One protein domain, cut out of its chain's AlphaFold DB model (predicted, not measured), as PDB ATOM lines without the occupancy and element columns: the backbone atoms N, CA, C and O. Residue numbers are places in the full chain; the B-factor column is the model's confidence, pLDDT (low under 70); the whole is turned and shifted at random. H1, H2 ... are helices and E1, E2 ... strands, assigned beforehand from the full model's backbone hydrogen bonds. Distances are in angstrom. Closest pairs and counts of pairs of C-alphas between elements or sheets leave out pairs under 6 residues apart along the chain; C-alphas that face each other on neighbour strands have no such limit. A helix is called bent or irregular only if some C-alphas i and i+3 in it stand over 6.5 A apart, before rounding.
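AT A GLANCE: This is residues 58 to 77 and 106 to 177 of the 182 residues of an uncharacterized protein of Aspergillus oryzae (strain ATCC 42149 / RIB 40) (UniProt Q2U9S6). H1 and H3 lie side by side, and the long bent helix H4 runs back along them the opposite way, its first arm beside both and its second arm beside H1. At one end of this elongated body H2 is set steeply across, and its residues 106 to 116 stick out as an arm. The printed part has 92 residues, with four named helices and one named strand in the order H1, H2, E1, H3, H4, and its class is mostly helix. It is only just compact, close to loose, with a radius of gyration of the C-alphas of 14.5 A and spans of 43 by 32 by 21 A.

HOW THE PARTS SIT: Start with H1, residues 60 to 72, and look across to H3, residues 135 to 146. They touch at a shallow tilt of 22 degrees, the same way, and their closest C-alphas, Leu 70 and Gly 142, are 5.0 A apart. H2, residues 106 to 121, only just touches H1, with 3 pairs of C-alphas within 8 A, by its residues 118 to 121 alone; the closest are Phe 60 and Leu 121 at 6.3 A, and the tilt is a steep 53 degrees, opposite ways. H4, residues 153 to 176, was assigned as one helix by its hydrogen bonds but is bent: C-alphas 163 and 166 are 7.0 A apart. Its arms H4a, residues 153 to 163, and H4b, residues 166 to 176, stand at a steep tilt of 35.2 degrees, only just past shallow. H4a is close to H3 but not clearly touching; their closest C-alphas, Phe 145 and Tyr 159, are 7.1 A apart. H4b touches H2, by residues 117 to 121 of H2 alone; the closest C-alphas are Leu 121 and Leu 175, 7.5 A apart. E1, residues 132 to 134, pairs with no named strand. H2 and H3 are apart. Every O i to N i+4 pair is within hydrogen-bond range in H1, H3, H4a and H4b; in H2 11 of 12 are.

IN THESE COORDINATES: Find C-alpha 60 at (271.589, 200.670, 256.095); from there H1 runs 16.6 A to C-alpha 72. H2 runs 22.4 A from C-alpha 106 at (260.152, 218.765, 249.506), E1 6.5 A and H3 16.2 A. H4a measures 14.8 A, and H4b 15.5 A, ending at C-alpha 176 at (281.910, 207.489, 248.714).

THE WHOLE: The two farthest C-alphas, Gly 125 and Ser 152, are 45.4 A apart. Residues 78 to 105 are not printed, and C-alphas 77 and 106 are 26.1 A apart across the cut. Of the links printed whole, E1 to H3 is tight, H2 to E1 and H3 to H4 are short. The mean pLDDT of the printed part is 94.0, and no printed residue is under 70.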
ATOM      1  N   THR A  58     274.959 196.696 261.616       95.69
ATOM      2  CA  THR A  58     273.646 196.863 260.992       95.69
ATOM      3  C   THR A  58     273.781 197.076 259.484       95.69
ATOM      4  O   THR A  58     274.815 197.526 258.975       95.69
ATOM      5  N   THR A  59     272.728 196.718 258.748       95.75
ATOM      6  CA  THR A  59     272.551 197.166 257.359       95.75
ATOM      7  C   THR A  59     272.092 198.626 257.347       95.75
ATOM      8  O   THR A  59     271.784 199.186 258.400       95.75
ATOM      9  N   PHE A  60     272.021 199.270 256.183       95.81
ATOM     10  CA  PHE A  60     271.589 200.670 256.095       95.81
ATOM     11  C   PHE A  60     270.153 200.879 256.602       95.81
ATOM     12  O   PHE A  60     269.907 201.740 257.445       95.81
ATOM     13  N   LEU A  61     269.200 200.069 256.142       95.44
ATOM     14  CA  LEU A  61     267.812 200.126 256.597       95.44
ATOM     15  C   LEU A  61     267.680 199.666 258.052       95.44
ATOM     16  O   LEU A  61     266.859 200.214 258.789       95.44
ATOM     17  N   GLY A  62     268.507 198.704 258.479       95.62
ATOM     18  CA  GLY A  62     268.611 198.290 259.878       95.62
ATOM     19  C   GLY A  62     269.014 199.453 260.785       95.62
ATOM     20  O   GLY A  62     268.321 199.723 261.763       95.62
ATOM     21  N   LEU A  63     270.057 200.197 260.403       96.62
ATOM     22  CA  LEU A  63     270.499 201.405 261.097       96.62
ATOM     23  C   LEU A  63     269.368 202.433 261.187       96.62
ATOM     24  O   LEU A  63     269.059 202.891 262.280       96.62
ATOM     25  N   LEU A  64     268.727 202.788 260.066       96.19
ATOM     26  CA  LEU A  64     267.655 203.794 260.068       96.19
ATOM     27  C   LEU A  64     266.491 203.392 260.979       96.19
ATOM     28  O   LEU A  64     265.962 204.221 261.722       96.19
ATOM     29  N   ARG A  65     266.106 202.112 260.937       96.94
ATOM     30  CA  ARG A  65     265.059 201.561 261.796       96.94
ATOM     31  C   ARG A  65     265.451 201.640 263.269       96.94
ATOM     32  O   ARG A  65     264.639 202.089 264.077       96.94
ATOM     33  N   ASP A  66     266.660 201.215 263.616       96.38
ATOM     34  CA  ASP A  66     267.127 201.210 265.001       96.38
ATOM     35  C   ASP A  66     267.319 202.640 265.526       96.38
ATOM     36  O   ASP A  66     266.861 202.929 266.626       96.38
ATOM     37  N   CYS A  67     267.850 203.577 264.732       96.38
ATOM     38  CA  CYS A  67     267.897 204.998 265.095       96.38
ATOM     39  C   CYS A  67     266.494 205.565 265.358       96.38
ATOM     40  O   CYS A  67     266.275 206.268 266.343       96.38
ATOM     41  N   HIS A  68     265.513 205.235 264.515       96.69
ATOM     42  CA  HIS A  68     264.139 205.683 264.729       96.69
ATOM     43  C   HIS A  68     263.558 205.135 266.041       96.69
ATOM     44  O   HIS A  68     263.017 205.900 266.840       96.69
ATOM     45  N   ILE A  69     263.694 203.827 266.277       97.25
ATOM     46  CA  ILE A  69     263.108 203.144 267.437       97.25
ATOM     47  C   ILE A  69     263.816 203.515 268.742       97.25
ATOM     48  O   ILE A  69     263.148 203.728 269.750       97.25
ATOM     49  N   LEU A  70     265.147 203.574 268.733       96.62
ATOM     50  CA  LEU A  70     265.966 203.752 269.933       96.62
ATOM     51  C   LEU A  70     266.251 205.224 270.246       96.62
ATOM     52  O   LEU A  70     266.495 205.539 271.407       96.62
ATOM     53  N   PHE A  71     266.236 206.124 269.253       95.75
ATOM     54  CA  PHE A  71     266.571 207.543 269.454       95.75
ATOM     55  C   PHE A  71     265.368 208.461 269.289       95.75
ATOM     56  O   PHE A  71     265.084 209.254 270.179       95.75
ATOM     57  N   SER A  72     264.687 208.408 268.142       94.31
ATOM     58  CA  SER A  72     263.667 209.409 267.803       94.31
ATOM     59  C   SER A  72     262.332 209.170 268.507       94.31
ATOM     60  O   SER A  72     261.733 210.124 268.990       94.31
ATOM     61  N   LEU A  73     261.859 207.921 268.579       95.75
ATOM     62  CA  LEU A  73     260.592 207.596 269.248       95.75
ATOM     63  C   LEU A  73     260.598 207.889 270.761       95.75
ATOM     64  O   LEU A  73     259.603 208.434 271.240       95.75
ATOM     65  N   PRO A  74     261.662 207.571 271.527       94.12
ATOM     66  CA  PRO A  74     261.691 207.833 272.969       94.12
ATOM     67  C   PRO A  74     261.995 209.297 273.321       94.12
ATOM     68  O   PRO A  74     261.926 209.674 274.493       94.12
ATOM     69  N   LEU A  75     262.350 210.126 272.330       93.75
ATOM     70  CA  LEU A  75     262.804 211.492 272.557       93.75
ATOM     71  C   LEU A  75     261.701 212.350 273.179       93.75
ATOM     72  O   LEU A  75     260.588 212.456 272.661       93.75
ATOM     73  N   ARG A  76     262.025 213.011 274.291       95.31
ATOM     74  CA  ARG A  76     261.085 213.843 275.051       95.31
ATOM     75  C   ARG A  76     261.670 215.225 275.278       95.31
ATOM     76  O   ARG A  76     262.837 215.352 275.632       95.31
ATOM     77  N   ALA A  77     260.839 216.250 275.139       94.81
ATOM     78  CA  ALA A  77     261.160 217.593 275.608       94.81
ATOM     79  C   ALA A  77     260.686 217.761 277.058       94.81
ATOM     80  O   ALA A  77     259.602 217.302 277.427       94.81
ATOM     81  N   CYS A 106     259.211 219.363 248.552       95.06
ATOM     82  CA  CYS A 106     260.152 218.765 249.506       95.06
ATOM     83  C   CYS A 106     260.114 217.232 249.483       95.06
ATOM     84  O   CYS A 106     261.147 216.590 249.309       95.06
ATOM     85  N   ALA A 107     258.918 216.643 249.585       95.62
ATOM     86  CA  ALA A 107     258.755 215.189 249.602       95.62
ATOM     87  C   ALA A 107     259.246 214.536 248.300       95.62
ATOM     88  O   ALA A 107     259.874 213.479 248.332       95.62
ATOM     89  N   VAL A 108     258.998 215.182 247.155       96.44
ATOM     90  CA  VAL A 108     259.440 214.688 245.845       96.44
ATOM     91  C   VAL A 108     260.965 214.719 245.765       96.44
ATOM     92  O   VAL A 108     261.576 213.681 245.518       96.44
ATOM     93  N   ARG A 109     261.588 215.863 246.077       96.25
ATOM     94  CA  ARG A 109     263.055 216.006 246.082       96.25
ATOM     95  C   ARG A 109     263.732 215.063 247.068       96.25
ATOM     96  O   ARG A 109     264.772 214.484 246.766       96.25
ATOM     97  N   GLN A 110     263.148 214.888 248.250       95.56
ATOM     98  CA  GLN A 110     263.671 213.962 249.245       95.56
ATOM     99  C   GLN A 110     263.643 212.528 248.712       95.56
ATOM    100  O   GLN A 110     264.626 211.805 248.854       95.56
ATOM    101  N   GLN A 111     262.561 212.127 248.041       96.44
ATOM    102  CA  GLN A 111     262.444 210.799 247.445       96.44
ATOM    103  C   GLN A 111     263.431 210.578 246.287       96.44
ATOM    104  O   GLN A 111     263.968 209.475 246.153       96.44
ATOM    105  N   GLU A 112     263.680 211.606 245.468       96.88
ATOM    106  CA  GLU A 112     264.670 211.583 244.378       96.88
ATOM    107  C   GLU A 112     266.092 211.325 244.882       96.88
ATOM    108  O   GLU A 112     266.874 210.682 244.188       96.88
ATOM    109  N   ILE A 113     266.414 211.767 246.100       93.81
ATOM    110  CA  ILE A 113     267.705 211.509 246.752       93.81
ATOM    111  C   ILE A 113     267.685 210.168 247.495       93.81
ATOM    112  O   ILE A 113     268.625 209.379 247.399       93.81
ATOM    113  N   TYR A 114     266.607 209.885 248.226       94.31
ATOM    114  CA  TYR A 114     266.512 208.717 249.097       94.31
ATOM    115  C   TYR A 114     266.522 207.397 248.318       94.31
ATOM    116  O   TYR A 114     267.221 206.465 248.709       94.31
ATOM    117  N   ARG A 115     265.809 207.310 247.183       94.81
ATOM    118  CA  ARG A 115     265.755 206.072 246.381       94.81
ATOM    119  C   ARG A 115     267.138 205.624 245.893       94.81
ATOM    120  O   ARG A 115     267.482 204.481 246.182       94.81
ATOM    121  N   PRO A 116     267.951 206.468 245.223       94.00
ATOM    122  CA  PRO A 116     269.311 206.092 244.841       94.00
ATOM    123  C   PRO A 116     270.175 205.632 246.016       94.00
ATOM    124  O   PRO A 116     270.906 204.657 245.877       94.00
ATOM    125  N   VAL A 117     270.072 206.294 247.175       93.50
ATOM    126  CA  VAL A 117     270.817 205.908 248.386       93.50
ATOM    127  C   VAL A 117     270.410 204.509 248.851       93.50
ATOM    128  O   VAL A 117     271.283 203.676 249.091       93.50
ATOM    129  N   CYS A 118     269.106 204.217 248.912       92.62
ATOM    130  CA  CYS A 118     268.601 202.879 249.225       92.62
ATOM    131  C   CYS A 118     269.076 201.839 248.212       92.62
ATOM    132  O   CYS A 118     269.635 200.829 248.614       92.62
ATOM    133  N   THR A 119     268.906 202.091 246.911       91.75
ATOM    134  CA  THR A 119     269.333 201.160 245.856       91.75
ATOM    135  C   THR A 119     270.831 200.885 245.917       91.75
ATOM    136  O   THR A 119     271.261 199.759 245.674       91.75
ATOM    137  N   TYR A 120     271.636 201.897 246.245       91.38
ATOM    138  CA  TYR A 120     273.071 201.725 246.388       91.38
ATOM    139  C   TYR A 120     273.409 200.901 247.631       91.38
ATOM    140  O   TYR A 120     274.112 199.902 247.524       91.38
ATOM    141  N   LEU A 121     272.937 201.298 248.814       92.12
ATOM    142  CA  LEU A 121     273.350 200.689 250.082       92.12
ATOM    143  C   LEU A 121     272.673 199.339 250.359       92.12
ATOM    144  O   LEU A 121     273.294 198.476 250.978       92.12
ATOM    145  N   GLU A 122     271.459 199.137 249.850       90.62
ATOM    146  CA  GLU A 122     270.648 197.918 249.973       90.62
ATOM    147  C   GLU A 122     270.101 197.482 248.596       90.62
ATOM    148  O   GLU A 122     268.910 197.626 248.312       90.62
ATOM    149  N   PRO A 123     270.969 196.974 247.702       88.50
ATOM    150  CA  PRO A 123     270.562 196.560 246.366       88.50
ATOM    151  C   PRO A 123     269.641 195.335 246.400       88.50
ATOM    152  O   PRO A 123     269.931 194.334 247.058       88.50
ATOM    153  N   GLU A 124     268.559 195.382 245.619       86.00
ATOM    154  CA  GLU A 124     267.626 194.261 245.486       86.00
ATOM    155  C   GLU A 124     268.325 192.994 244.966       86.00
ATOM    156  O   GLU A 124     269.171 193.036 244.069       86.00
ATOM    157  N   GLY A 125     267.972 191.841 245.539       84.50
ATOM    158  CA  GLY A 125     268.515 190.539 245.131       84.50
ATOM    159  C   GLY A 125     269.948 190.251 245.596       84.50
ATOM    160  O   GLY A 125     270.491 189.202 245.252       84.50
ATOM    161  N   LYS A 126     270.565 191.134 246.391       83.81
ATOM    162  CA  LYS A 126     271.859 190.900 247.049       83.81
ATOM    163  C   LYS A 126     271.710 191.040 248.562       83.81
ATOM    164  O   LYS A 126     270.841 191.756 249.047       83.81
ATOM    165  N   ALA A 127     272.565 190.353 249.317       83.25
ATOM    166  CA  ALA A 127     272.621 190.554 250.760       83.25
ATOM    167  C   ALA A 127     273.090 191.988 251.056       83.25
ATOM    168  O   ALA A 127     274.147 192.400 250.572       83.25
ATOM    169  N   ALA A 128     272.305 192.733 251.836       85.81
ATOM    170  CA  ALA A 128     272.681 194.069 252.271       85.81
ATOM    171  C   ALA A 128     273.933 194.005 253.150       85.81
ATOM    172  O   ALA A 128     274.084 193.132 254.010       85.81
ATOM    173  N   GLU A 129     274.852 194.935 252.919       88.88
ATOM    174  CA  GLU A 129     276.114 194.952 253.639       88.88
ATOM    175  C   GLU A 129     275.932 195.452 255.070       88.88
ATOM    176  O   GLU A 129     275.332 196.494 255.331       88.88
ATOM    177  N   GLN A 130     276.513 194.707 256.001       91.94
ATOM    178  CA  GLN A 130     276.478 194.990 257.428       91.94
ATOM    179  C   GLN A 130     277.714 195.785 257.821       91.94
ATOM    180  O   GLN A 130     278.704 195.225 258.289       91.94
ATOM    181  N   ARG A 131     277.684 197.085 257.538       91.31
ATOM    182  CA  ARG A 131     278.828 197.990 257.737       91.31
ATOM    183  C   ARG A 131     278.538 199.136 258.703       91.31
ATOM    184  O   ARG A 131     279.460 199.863 259.056       91.31
ATOM    185  N   PHE A 132     277.290 199.300 259.130       95.31
ATOM    186  CA  PHE A 132     276.890 200.374 260.033       95.31
ATOM    187  C   PHE A 132     276.938 199.928 261.491       95.31
ATOM    188  O   PHE A 132     277.059 198.737 261.783       95.31
ATOM    189  N   SER A 133     276.873 200.890 262.411       96.06
ATOM    190  CA  SER A 133     277.061 200.666 263.845       96.06
ATOM    191  C   SER A 133     276.279 199.451 264.361       96.06
ATOM    192  O   SER A 133     275.118 199.263 263.979       96.06
ATOM    193  N   PRO A 134     276.893 198.608 265.208       96.19
ATOM    194  CA  PRO A 134     276.221 197.439 265.743       96.19
ATOM    195  C   PRO A 134     275.075 197.842 266.663       96.19
ATOM    196  O   PRO A 134     275.132 198.881 267.328       96.19
ATOM    197  N   ARG A 135     274.052 196.987 266.741       94.00
ATOM    198  CA  ARG A 135     272.840 197.257 267.523       94.00
ATOM    199  C   ARG A 135     273.154 197.579 268.984       94.00
ATOM    200  O   ARG A 135     272.590 198.523 269.524       94.00
ATOM    201  N   LEU A 136     274.110 196.874 269.593       94.81
ATOM    202  CA  LEU A 136     274.540 197.123 270.973       94.81
ATOM    203  C   LEU A 136     275.006 198.572 271.205       94.81
ATOM    204  O   LEU A 136     274.709 199.155 272.245       94.81
ATOM    205  N   ALA A 137     275.722 199.161 270.241       95.50
ATOM    206  CA  ALA A 137     276.191 200.542 270.346       95.50
ATOM    207  C   ALA A 137     275.030 201.543 270.245       95.50
ATOM    208  O   ALA A 137     275.011 202.542 270.965       95.50
ATOM    209  N   LEU A 138     274.046 201.252 269.389       96.50
ATOM    210  CA  LEU A 138     272.825 202.049 269.278       96.50
ATOM    211  C   LEU A 138     271.987 201.939 270.560       96.50
ATOM    212  O   LEU A 138     271.494 202.942 271.055       96.50
ATOM    213  N   GLU A 139     271.868 200.754 271.153       96.06
ATOM    214  CA  GLU A 139     271.134 200.560 272.408       96.06
ATOM    215  C   GLU A 139     271.781 201.299 273.587       96.06
ATOM    216  O   GLU A 139     271.062 201.904 274.385       96.06
ATOM    217  N   ASP A 140     273.115 201.301 273.698       96.00
ATOM    218  CA  ASP A 140     273.816 202.079 274.732       96.00
ATOM    219  C   ASP A 140     273.543 203.579 274.584       96.00
ATOM    220  O   ASP A 140     273.200 204.255 275.555       96.00
ATOM    221  N   LEU A 141     273.635 204.103 273.359       95.56
ATOM    222  CA  LEU A 141     273.382 205.516 273.106       95.56
ATOM    223  C   LEU A 141     271.905 205.884 273.316       95.56
ATOM    224  O   LEU A 141     271.608 206.934 273.883       95.56
ATOM    225  N   GLY A 142     270.982 205.008 272.915       95.94
ATOM    226  CA  GLY A 142     269.543 205.213 273.080       95.94
ATOM    227  C   GLY A 142     269.142 205.302 274.548       95.94
ATOM    228  O   GLY A 142     268.391 206.202 274.919       95.94
ATOM    229  N   LYS A 143     269.729 204.459 275.410       96.00
ATOM    230  CA  LYS A 143     269.548 204.561 276.869       96.00
ATOM    231  C   LYS A 143     269.940 205.944 277.386       96.00
ATOM    232  O   LYS A 143     269.170 206.539 278.129       96.00
ATOM    233  N   ARG A 144     271.072 206.494 276.933       94.06
ATOM    234  CA  ARG A 144     271.536 207.836 277.341       94.06
ATOM    235  C   ARG A 144     270.591 208.949 276.895       94.06
ATOM    236  O   ARG A 144     270.430 209.932 277.609       94.06
ATOM    237  N   PHE A 145     269.975 208.819 275.720       93.94
ATOM    238  CA  PHE A 145     268.974 209.784 275.258       93.94
ATOM    239  C   PHE A 145     267.653 209.680 276.025       93.94
ATOM    240  O   PHE A 145     266.976 210.690 276.194       93.94
ATOM    241  N   ASP A 146     267.298 208.492 276.514       93.69
ATOM    242  CA  ASP A 146     266.069 208.276 277.283       93.69
ATOM    243  C   ASP A 146     266.209 208.601 278.786       93.69
ATOM    244  O   ASP A 146     265.204 208.827 279.464       93.69
ATOM    245  N   GLU A 147     267.437 208.688 279.317       93.38
ATOM    246  CA  GLU A 147     267.721 208.990 280.734       93.38
ATOM    247  C   GLU A 147     267.007 210.248 281.244       93.38
ATOM    248  O   GLU A 147     266.534 210.283 282.384       93.38
ATOM    249  N   ARG A 148     266.924 211.295 280.415       93.25
ATOM    250  CA  ARG A 148     266.192 212.515 280.758       93.25
ATOM    251  C   ARG A 148     265.649 213.235 279.526       93.25
ATOM    252  O   ARG A 148     266.292 213.222 278.480       93.25
ATOM    253  N   PRO A 149     264.519 213.950 279.658       95.81
ATOM    254  CA  PRO A 149     264.031 214.814 278.593       95.81
ATOM    255  C   PRO A 149     265.029 215.935 278.255       95.81
ATOM    256  O   PRO A 149     265.708 216.461 279.141       95.81
ATOM    257  N   ILE A 150     265.056 216.347 276.986       95.62
ATOM    258  CA  ILE A 150     265.798 217.517 276.505       95.62
ATOM    259  C   ILE A 150     265.253 218.753 277.216       95.62
ATOM    260  O   ILE A 150     264.095 219.126 277.021       95.62
ATOM    261  N   SER A 151     266.089 219.399 278.025       94.94
ATOM    262  CA  SER A 151     265.721 220.609 278.765       94.94
ATOM    263  C   SER A 151     266.593 221.811 278.410       94.94
ATOM    264  O   SER A 151     266.348 222.912 278.901       94.94
ATOM    265  N   SER A 152     267.598 221.638 277.550       92.88
ATOM    266  CA  SER A 152     268.510 222.708 277.156       92.88
ATOM    267  C   SER A 152     268.973 222.613 275.706       92.88
ATOM    268  O   SER A 152     268.898 221.561 275.073       92.88
ATOM    269  N   GLU A 153     269.505 223.721 275.185       91.44
ATOM    270  CA  GLU A 153     270.163 223.748 273.872       91.44
ATOM    271  C   GLU A 153     271.360 222.790 273.822       91.44
ATOM    272  O   GLU A 153     271.582 222.138 272.807       91.44
ATOM    273  N   GLN A 154     272.091 222.642 274.931       92.00
ATOM    274  CA  GLN A 154     273.212 221.705 275.019       92.00
ATOM    275  C   GLN A 154     272.750 220.246 274.897       92.00
ATOM    276  O   GLN A 154     273.438 219.432 274.275       92.00
ATOM    277  N   ASP A 155     271.589 219.916 275.465       94.06
ATOM    278  CA  ASP A 155     270.998 218.579 275.349       94.06
ATOM    279  C   ASP A 155     270.595 218.300 273.901       94.06
ATOM    280  O   ASP A 155     270.948 217.255 273.356       94.06
ATOM    281  N   LEU A 156     269.937 219.270 273.254       93.75
ATOM    282  CA  LEU A 156     269.562 219.169 271.846       93.75
ATOM    283  C   LEU A 156     270.796 219.040 270.946       93.75
ATOM    284  O   LEU A 156     270.845 218.150 270.105       93.75
ATOM    285  N   GLN A 157     271.822 219.867 271.155       94.81
ATOM    286  CA  GLN A 157     273.078 219.785 270.408       94.81
ATOM    287  C   GLN A 157     273.733 218.406 270.553       94.81
ATOM    288  O   GLN A 157     274.267 217.863 269.588       94.81
ATOM    289  N   SER A 158     273.704 217.839 271.760       94.88
ATOM    290  CA  SER A 158     274.263 216.512 272.011       94.88
ATOM    291  C   SER A 158     273.473 215.438 271.259       94.88
ATOM    292  O   SER A 158     274.080 214.596 270.597       94.88
ATOM    293  N   TYR A 159     272.139 215.497 271.299       96.06
ATOM    294  CA  TYR A 159     271.283 214.598 270.526       96.06
ATOM    295  C   TYR A 159     271.546 214.707 269.021       96.06
ATOM    296  O   TYR A 159     271.817 213.693 268.389       96.06
ATOM    297  N   GLU A 160     271.536 215.914 268.453       96.88
ATOM    298  CA  GLU A 160     271.764 216.117 267.016       96.88
ATOM    299  C   GLU A 160     273.123 215.556 266.591       96.88
ATOM    300  O   GLU A 160     273.219 214.756 265.658       96.88
ATOM    301  N   ARG A 161     274.186 215.869 267.338       96.88
ATOM    302  CA  ARG A 161     275.533 215.399 267.008       96.88
ATOM    303  C   ARG A 161     275.660 213.876 267.069       96.88
ATOM    304  O   ARG A 161     276.208 213.258 266.154       96.88
ATOM    305  N   PHE A 162     275.223 213.268 268.173       95.81
ATOM    306  CA  PHE A 162     275.457 211.844 268.427       95.81
ATOM    307  C   PHE A 162     274.387 210.937 267.822       95.81
ATOM    308  O   PHE A 162     274.717 209.833 267.407       95.81
ATOM    309  N   GLY A 163     273.136 211.391 267.775       95.06
ATOM    310  CA  GLY A 163     271.969 210.652 267.296       95.06
ATOM    311  C   GLY A 163     271.679 210.831 265.806       95.06
ATOM    312  O   GLY A 163     271.000 209.983 265.231       95.06
ATOM    313  N   VAL A 164     272.202 211.889 265.171       95.81
ATOM    314  CA  VAL A 164     271.916 212.207 263.761       95.81
ATOM    315  C   VAL A 164     273.198 212.412 262.953       95.81
ATOM    316  O   VAL A 164     273.514 211.599 262.084       95.81
ATOM    317  N   GLU A 165     273.967 213.467 263.232       97.69
ATOM    318  CA  GLU A 165     275.064 213.926 262.367       97.69
ATOM    319  C   GLU A 165     276.162 212.877 262.173       97.69
ATOM    320  O   GLU A 165     276.656 212.692 261.058       97.69
ATOM    321  N   ASN A 166     276.538 212.163 263.238       96.88
ATOM    322  CA  ASN A 166     277.536 211.099 263.150       96.88
ATOM    323  C   ASN A 166     277.107 209.995 262.171       96.88
ATOM    324  O   ASN A 166     277.905 209.605 261.324       96.88
ATOM    325  N   TYR A 167     275.853 209.547 262.227       96.25
ATOM    326  CA  TYR A 167     275.359 208.496 261.333       96.25
ATOM    327  C   TYR A 167     275.168 209.000 259.904       96.25
ATOM    328  O   TYR A 167     275.449 208.272 258.956       96.25
ATOM    329  N   VAL A 168     274.761 210.262 259.725       96.12
ATOM    330  CA  VAL A 168     274.729 210.902 258.400       96.12
ATOM    331  C   VAL A 168     276.127 210.926 257.785       96.12
ATOM    332  O   VAL A 168     276.288 210.570 256.618       96.12
ATOM    333  N   ARG A 169     277.153 211.289 258.563       96.31
ATOM    334  CA  ARG A 169     278.549 211.231 258.111       96.31
ATOM    335  C   ARG A 169     278.935 209.811 257.701       96.31
ATOM    336  O   ARG A 169     279.514 209.649 256.633       96.31
ATOM    337  N   ASP A 170     278.601 208.806 258.502       95.25
ATOM    338  CA  ASP A 170     278.953 207.412 258.212       95.25
ATOM    339  C   ASP A 170     278.255 206.902 256.936       95.25
ATOM    340  O   ASP A 170     278.875 206.226 256.113       95.25
ATOM    341  N   ILE A 171     277.000 207.306 256.702       95.06
ATOM    342  CA  ILE A 171     276.271 207.052 255.448       95.06
ATOM    343  C   ILE A 171     276.975 207.722 254.262       95.06
ATOM    344  O   ILE A 171     277.185 207.078 253.237       95.06
ATOM    345  N   ILE A 172     277.377 208.989 254.387       94.69
ATOM    346  CA  ILE A 172     278.099 209.703 253.322       94.69
ATOM    347  C   ILE A 172     279.429 209.009 253.006       94.69
ATOM    348  O   ILE A 172     279.751 208.827 251.833       94.69
ATOM    349  N   VAL A 173     280.178 208.581 254.025       93.62
ATOM    350  CA  VAL A 173     281.423 207.818 253.840       93.62
ATOM    351  C   VAL A 173     281.149 206.505 253.101       93.62
ATOM    352  O   VAL A 173     281.858 206.184 252.151       93.62
ATOM    353  N   ALA A 174     280.088 205.778 253.464       91.88
ATOM    354  CA  ALA A 174     279.699 204.546 252.778       91.88
ATOM    355  C   ALA A 174     279.303 204.780 251.306       91.88
ATOM    356  O   ALA A 174     279.583 203.945 250.446       91.88
ATOM    357  N   LEU A 175     278.687 205.925 250.993       91.19
ATOM    358  CA  LEU A 175     278.344 206.319 249.621       91.19
ATOM    359  C   LEU A 175     279.572 206.687 248.774       91.19
ATOM    360  O   LEU A 175     279.531 206.556 247.553       91.19
ATOM    361  N   GLN A 176     280.661 207.136 249.398       89.06
ATOM    362  CA  GLN A 176     281.910 207.489 248.714       89.06
ATOM    363  C   GLN A 176     282.792 206.275 248.384       89.06
ATOM    364  O   GLN A 176     283.755 206.411 247.625       89.06
ATOM    365  N   ASP A 177     282.484 205.094 248.927       80.88
ATOM    366  CA  ASP A 177     283.248 203.872 248.682       80.88
ATOM    367  C   ASP A 177     283.040 203.384 247.234       80.88
ATOM    368  O   ASP A 177     282.108 202.652 246.909       80.88
TER     369      ASP A 177